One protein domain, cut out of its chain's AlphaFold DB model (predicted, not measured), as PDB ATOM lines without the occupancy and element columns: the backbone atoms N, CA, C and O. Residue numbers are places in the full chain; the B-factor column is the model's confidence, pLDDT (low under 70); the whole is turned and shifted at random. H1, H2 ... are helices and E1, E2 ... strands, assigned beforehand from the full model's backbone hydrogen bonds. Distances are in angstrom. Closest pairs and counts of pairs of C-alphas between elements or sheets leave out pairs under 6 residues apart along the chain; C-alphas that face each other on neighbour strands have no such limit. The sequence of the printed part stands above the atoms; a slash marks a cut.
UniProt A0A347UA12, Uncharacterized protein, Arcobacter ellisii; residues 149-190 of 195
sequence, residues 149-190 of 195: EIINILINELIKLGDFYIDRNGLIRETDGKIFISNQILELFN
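AT A GLANCE: This is residues 149 to 190 of the 195 residues of an uncharacterized protein of Arcobacter ellisii (UniProt A0A347UA12). A small sheet of three short strands, E1, E3 and E2, makes one end of the domain, and two helices, H1 and H2, make the other end. The helices stand apart from each other and each only grazes the sheet; E2 and E3 form a hairpin, and H2 continues straight on in the chain from the end of E3. The printed part has 42 residues, with two named helices and three named strands in the order H1, E1, E2, E3, H2; the sheet runs E1, E3, E2 and is mixed, with E1 parallel and E2 antiparallel to E3. The class is mixed, helices and strands, and the whole is compact, with a radius of gyration of the C-alphas of 9.6 A and a rounded outline that spans 25 by 19 by 16 A.

IN THESE COORDINATES: Begin with the sheet, at its inner strand E3, residues 178 to 182: find C-alpha 178 at (187.480, 180.419, 226.075), and from there the strand runs 13.3 A to C-alpha 182. E1 is residues 164 to 167, and its first and last C-alphas are 9.6 A apart. E2 is residues 172 to 175, 10.2 A from first to last C-alpha. Now look at the first printed residue, C-alpha 149 at (172.927, 190.491, 212.588): here H1 begins, residues 149 to 161, and it runs 18.6 A to C-alpha 161. H2, residues 183 to 188, is 8.6 A from first to last C-alpha and ends at C-alpha 188, at (170.436, 177.665, 213.658).

HOW THE PARTS SIT: Look first at E3, which has E1 and E2 as its neighbours. E1 and E3 are parallel, with 48 degrees between their N-to-C directions; the C-alphas of Tyr 165 and Phe 180 face each other at 4.5 A. Across this pair you will find N 165 and O 179 within hydrogen-bond range at 2.8 A, and N 181 and O 165 at 2.8 A. E3 and E2 are antiparallel, with 151 degrees between their directions, and form a hairpin; the C-alphas of Ile 179 and Glu 174 face each other at 4.5 A. Here N 180 and O 173 are 2.8 A apart and N 175 and O 178 are 2.9 A apart, both within hydrogen-bond range. E1 and E2 are the edge strands, and they are apart. The sheet's C-alphas lie up to 3.9 A off the best plane through them, only just under 4 A. Moving outward, H1 is on the sheet but only grazes it, with its residues 151 to 158; its closest C-alphas to E1 are those of Leu 158 and Phe 164, 6.6 A apart. H2 is also on the sheet and only grazes it, with its residues 183 to 186; the closest C-alphas of H2 and E1 are those of Asn 183 and Ile 166, at 6.5 A. H1 and H2 are apart. In both H1 and H2 every O i to N i+4 pair is within hydrogen-bond range.

THE WHOLE: The two C-alphas farthest apart are those of Asp 176, in the link between E2 and E3, and Asn 190, the last printed residue, at 26.7 A. The C-alphas of Glu 149 and Asn 190, the first and last printed, are 15.5 A apart. The printed part has no cut, and the four links between its named elements are tight, with no residue between E3 and H2. The mean pLDDT of the printed part is 70.5; look for values under 70 at residues 149 to 152, 159, 162 to 163, 168 to 171 and 188 to 190, where the model's confidence is low.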
ATOM      1  N   GLU A 149     171.783 190.174 213.454       61.78
ATOM      2  CA  GLU A 149     172.927 190.491 212.588       61.78
ATOM      3  C   GLU A 149     174.255 190.601 213.347       61.78
ATOM      4  O   GLU A 149     175.267 190.079 212.884       61.78
ATOM      5  N   ILE A 150     174.265 191.225 214.529       64.56
ATOM      6  CA  ILE A 150     175.479 191.342 215.349       64.56
ATOM      7  C   ILE A 150     175.905 189.964 215.866       64.56
ATOM      8  O   ILE A 150     177.093 189.639 215.858       64.56
ATOM      9  N   ILE A 151     174.936 189.135 216.261       67.75
ATOM     10  CA  ILE A 151     175.186 187.751 216.678       67.75
ATOM     11  C   ILE A 151     175.782 186.946 215.512       67.75
ATOM     12  O   ILE A 151     176.765 186.234 215.707       67.75
ATOM     13  N   ASN A 152     175.269 187.124 214.291       66.88
ATOM     14  CA  ASN A 152     175.777 186.448 213.092       66.88
ATOM     15  C   ASN A 152     177.229 186.823 212.795       66.88
ATOM     16  O   ASN A 152     178.037 185.956 212.469       66.88
ATOM     17  N   ILE A 153     177.571 188.110 212.901       71.31
ATOM     18  CA  ILE A 153     178.936 188.592 212.662       71.31
ATOM     19  C   ILE A 153     179.895 187.987 213.690       71.31
ATOM     20  O   ILE A 153     180.931 187.446 213.308       71.31
ATOM     21  N   LEU A 154     179.530 188.018 214.974       71.19
ATOM     22  CA  LEU A 154     180.338 187.439 216.048       71.19
ATOM     23  C   LEU A 154     180.555 185.939 215.850       71.19
ATOM     24  O   LEU A 154     181.687 185.475 215.922       71.19
ATOM     25  N   ILE A 155     179.498 185.185 215.546       71.88
ATOM     26  CA  ILE A 155     179.603 183.744 215.301       71.88
ATOM     27  C   ILE A 155     180.506 183.462 214.096       71.88
ATOM     28  O   ILE A 155     181.381 182.608 214.188       71.88
ATOM     29  N   ASN A 156     180.353 184.196 212.991       70.38
ATOM     30  CA  ASN A 156     181.189 184.007 211.806       70.38
ATOM     31  C   ASN A 156     182.672 184.278 212.084       70.38
ATOM     32  O   ASN A 156     183.526 183.545 211.589       70.38
ATOM     33  N   GLU A 157     182.992 185.294 212.883       72.56
ATOM     34  CA  GLU A 157     184.374 185.554 213.300       72.56
ATOM     35  C   GLU A 157     184.909 184.459 214.233       72.56
ATOM     36  O   GLU A 157     186.032 183.993 214.055       72.56
ATOM     37  N   LEU A 158     184.092 183.955 215.159       70.94
ATOM     38  CA  LEU A 158     184.479 182.848 216.040       70.94
ATOM     39  C   LEU A 158     184.730 181.546 215.275       70.94
ATOM     40  O   LEU A 158     185.681 180.828 215.584       70.94
ATOM     41  N   ILE A 159     183.932 181.262 214.242       67.25
ATOM     42  CA  ILE A 159     184.162 180.125 213.342       67.25
ATOM     43  C   ILE A 159     185.483 180.289 212.595       67.25
ATOM     44  O   ILE A 159     186.258 179.338 212.540       67.25
ATOM     45  N   LYS A 160     185.757 181.475 212.032       70.88
ATOM     46  CA  LYS A 160     187.014 181.741 211.309       70.88
ATOM     47  C   LYS A 160     188.240 181.534 212.192       70.88
ATOM     48  O   LYS A 160     189.254 181.038 211.710       70.88
ATOM     49  N   LEU A 161     188.149 181.928 213.461       72.75
ATOM     50  CA  LEU A 161     189.231 181.779 214.430       72.75
ATOM     51  C   LEU A 161     189.383 180.333 214.931       72.75
ATOM     52  O   LEU A 161     190.447 179.981 215.431       72.75
ATOM     53  N   GLY A 162     188.349 179.496 214.797       66.31
ATOM     54  CA  GLY A 162     188.361 178.082 215.191       66.31
ATOM     55  C   GLY A 162     188.397 177.833 216.704       66.31
ATOM     56  O   GLY A 162     188.412 176.680 217.130       66.31
ATOM     57  N   ASP A 163     188.384 178.885 217.523       69.69
ATOM     58  CA  ASP A 163     188.593 178.801 218.971       69.69
ATOM     59  C   ASP A 163     187.282 178.982 219.739       69.69
ATOM     60  O   ASP A 163     187.034 179.975 220.428       69.69
ATOM     61  N   PHE A 164     186.390 178.006 219.574       76.56
ATOM     62  CA  PHE A 164     185.169 177.922 220.362       76.56
ATOM     63  C   PHE A 164     184.858 176.482 220.767       76.56
ATOM     64  O   PHE A 164     185.131 175.509 220.058       76.56
ATOM     65  N   TYR A 165     184.227 176.338 221.920       74.38
ATOM     66  CA  TYR A 165     183.881 175.068 222.539       74.38
ATOM     67  C   TYR A 165     182.366 174.895 222.537       74.38
ATOM     68  O   TYR A 165     181.618 175.866 222.546       74.38
ATOM     69  N   ILE A 166     181.895 173.652 222.498       70.75
ATOM     70  CA  ILE A 166     180.460 173.379 222.541       70.75
ATOM     71  C   ILE A 166     180.054 173.220 223.998       70.75
ATOM     72  O   ILE A 166     180.672 172.445 224.728       70.75
ATOM     73  N   ASP A 167     179.008 173.926 224.410       71.62
ATOM     74  CA  ASP A 167     178.445 173.788 225.748       71.62
ATOM     75  C   ASP A 167     176.922 173.627 225.730       71.62
ATOM     76  O   ASP A 167     176.243 174.004 224.779       71.62
ATOM     77  N   ARG A 168     176.374 173.019 226.783       62.84
ATOM     78  CA  ARG A 168     174.928 172.796 226.927       62.84
ATOM     79  C   ARG A 168     174.223 173.899 227.721       62.84
ATOM     80  O   ARG A 168     172.996 173.945 227.712       62.84
ATOM     81  N   ASN A 169     174.969 174.780 228.385       59.66
ATOM     82  CA  ASN A 169     174.459 175.731 229.363       59.66
ATOM     83  C   ASN A 169     174.675 177.176 228.885       59.66
ATOM     84  O   ASN A 169     175.677 177.819 229.201       59.66
ATOM     85  N   GLY A 170     173.668 177.708 228.189       60.94
ATOM     86  CA  GLY A 170     173.635 179.096 227.719       60.94
ATOM     87  C   GLY A 170     174.011 179.240 226.244       60.94
ATOM     88  O   GLY A 170     174.731 178.416 225.693       60.94
ATOM     89  N   LEU A 171     173.482 180.281 225.595       64.94
ATOM     90  CA  LEU A 171     173.584 180.482 224.146       64.94
ATOM     91  C   LEU A 171     175.029 180.744 223.688       64.94
ATOM     92  O   LEU A 171     175.536 180.020 222.831       64.94
ATOM     93  N   ILE A 172     175.680 181.742 224.292       70.94
ATOM     94  CA  ILE A 172     177.101 182.073 224.136       70.94
ATOM     95  C   ILE A 172     177.615 182.460 225.521       70.94
ATOM     96  O   ILE A 172     176.978 183.263 226.207       70.94
ATOM     97  N   ARG A 173     178.753 181.912 225.939       72.38
ATOM     98  CA  ARG A 173     179.428 182.312 227.181       72.38
ATOM     99  C   ARG A 173     180.936 182.352 226.990       72.38
ATOM    100  O   ARG A 173     181.480 181.565 226.226       72.38
ATOM    101  N   GLU A 174     181.604 183.220 227.731       71.88
ATOM    102  CA  GLU A 174     183.060 183.222 227.850       71.88
ATOM    103  C   GLU A 174     183.438 182.726 229.249       71.88
ATOM    104  O   GLU A 174     182.824 183.111 230.247       71.88
ATOM    105  N   THR A 175     184.406 181.821 229.348       73.88
ATOM    106  CA  THR A 175     184.937 181.348 230.632       73.88
ATOM    107  C   THR A 175     186.423 181.067 230.476       73.88
ATOM    108  O   THR A 175     186.812 180.342 229.563       73.88
ATOM    109  N   ASP A 176     187.248 181.659 231.341       74.94
ATOM    110  CA  ASP A 176     188.714 181.546 231.310       74.94
ATOM    111  C   ASP A 176     189.332 181.861 229.931       74.94
ATOM    112  O   ASP A 176     190.232 181.164 229.461       74.94
ATOM    113  N   GLY A 177     188.812 182.893 229.252       70.12
ATOM    114  CA  GLY A 177     189.260 183.309 227.916       70.12
ATOM    115  C   GLY A 177     188.856 182.361 226.783       70.12
ATOM    116  O   GLY A 177     189.286 182.548 225.649       70.12
ATOM    117  N   LYS A 178     188.040 181.339 227.069       75.12
ATOM    118  CA  LYS A 178     187.480 180.419 226.075       75.12
ATOM    119  C   LYS A 178     186.026 180.748 225.812       75.12
ATOM    120  O   LYS A 178     185.246 180.953 226.744       75.12
ATOM    121  N   ILE A 179     185.648 180.725 224.542       78.31
ATOM    122  CA  ILE A 179     184.279 181.003 224.122       78.31
ATOM    123  C   ILE A 179     183.543 179.684 223.938       78.31
ATOM    124  O   ILE A 179     184.017 178.779 223.258       78.31
ATOM    125  N   PHE A 180     182.378 179.565 224.558       76.44
ATOM    126  CA  PHE A 180     181.503 178.412 224.449       76.44
ATOM    127  C   PHE A 180     180.214 178.812 223.741       76.44
ATOM    128  O   PHE A 180     179.576 179.801 224.104       76.44
ATOM    129  N   ILE A 181     179.827 178.019 222.751       78.19
ATOM    130  CA  ILE A 181     178.638 178.220 221.929       78.19
ATOM    131  C   ILE A 181     177.734 177.000 222.093       78.19
ATOM    132  O   ILE A 181     178.198 175.857 222.065       78.19
ATOM    133  N   SER A 182     176.438 177.236 222.268       78.88
ATOM    134  CA  SER A 182     175.467 176.145 222.351       78.88
ATOM    135  C   SER A 182     175.258 175.424 221.021       78.88
ATOM    136  O   SER A 182     175.296 176.031 219.950       78.88
ATOM    137  N   ASN A 183     174.918 174.132 221.093       72.25
ATOM    138  CA  ASN A 183     174.501 173.363 219.914       72.25
ATOM    139  C   ASN A 183     173.306 173.990 219.182       72.25
ATOM    140  O   ASN A 183     173.252 173.935 217.961       72.25
ATOM    141  N   GLN A 184     172.391 174.638 219.907       71.56
ATOM    142  CA  GLN A 184     171.230 175.306 219.311       71.56
ATOM    143  C   GLN A 184     171.644 176.425 218.348       71.56
ATOM    144  O   GLN A 184     171.036 176.592 217.295       71.56
ATOM    145  N   ILE A 185     172.703 177.172 218.675       72.69
ATOM    146  CA  ILE A 185     173.257 178.187 217.774       72.69
ATOM    147  C   ILE A 185     173.916 177.531 216.561       72.69
ATOM    148  O   ILE A 185     173.700 177.975 215.437       72.69
ATOM    149  N   LEU A 186     174.682 176.458 216.758       71.06
ATOM    150  CA  LEU A 186     175.315 175.755 215.641       71.06
ATOM    151  C   LEU A 186     174.281 175.213 214.645       71.06
ATOM    152  O   LEU A 186     174.469 175.351 213.439       71.06
ATOM    153  N   GLU A 187     173.165 174.676 215.140       70.81
ATOM    154  CA  GLU A 187     172.040 174.211 214.321       70.81
ATOM    155  C   GLU A 187     171.347 175.362 213.578       70.81
ATOM    156  O   GLU A 187     171.119 175.260 212.373       70.81
ATOM    157  N   LEU A 188     171.069 176.482 214.259       68.62
ATOM    158  CA  LEU A 188     170.436 177.665 213.658       68.62
ATOM    159  C   LEU A 188     171.255 178.263 212.508       68.62
ATOM    160  O   LEU A 188     170.682 178.755 211.538       68.62
ATOM    161  N   PHE A 189     172.583 178.207 212.606       66.94
ATOM    162  CA  PHE A 189     173.498 178.728 211.588       66.94
ATOM    163  C   PHE A 189     174.050 177.655 210.649       66.94
ATOM    164  O   PHE A 189     174.889 177.955 209.801       66.94
ATOM    165  N   ASN A 190     173.558 176.418 210.764       66.50
ATOM    166  CA  ASN A 190     173.959 175.278 209.944       66.50
ATOM    167  C   ASN A 190     175.485 175.020 209.960       66.50
ATOM    168  O   ASN A 190     176.088 174.623 208.959       66.50
TER     169      ASN A 190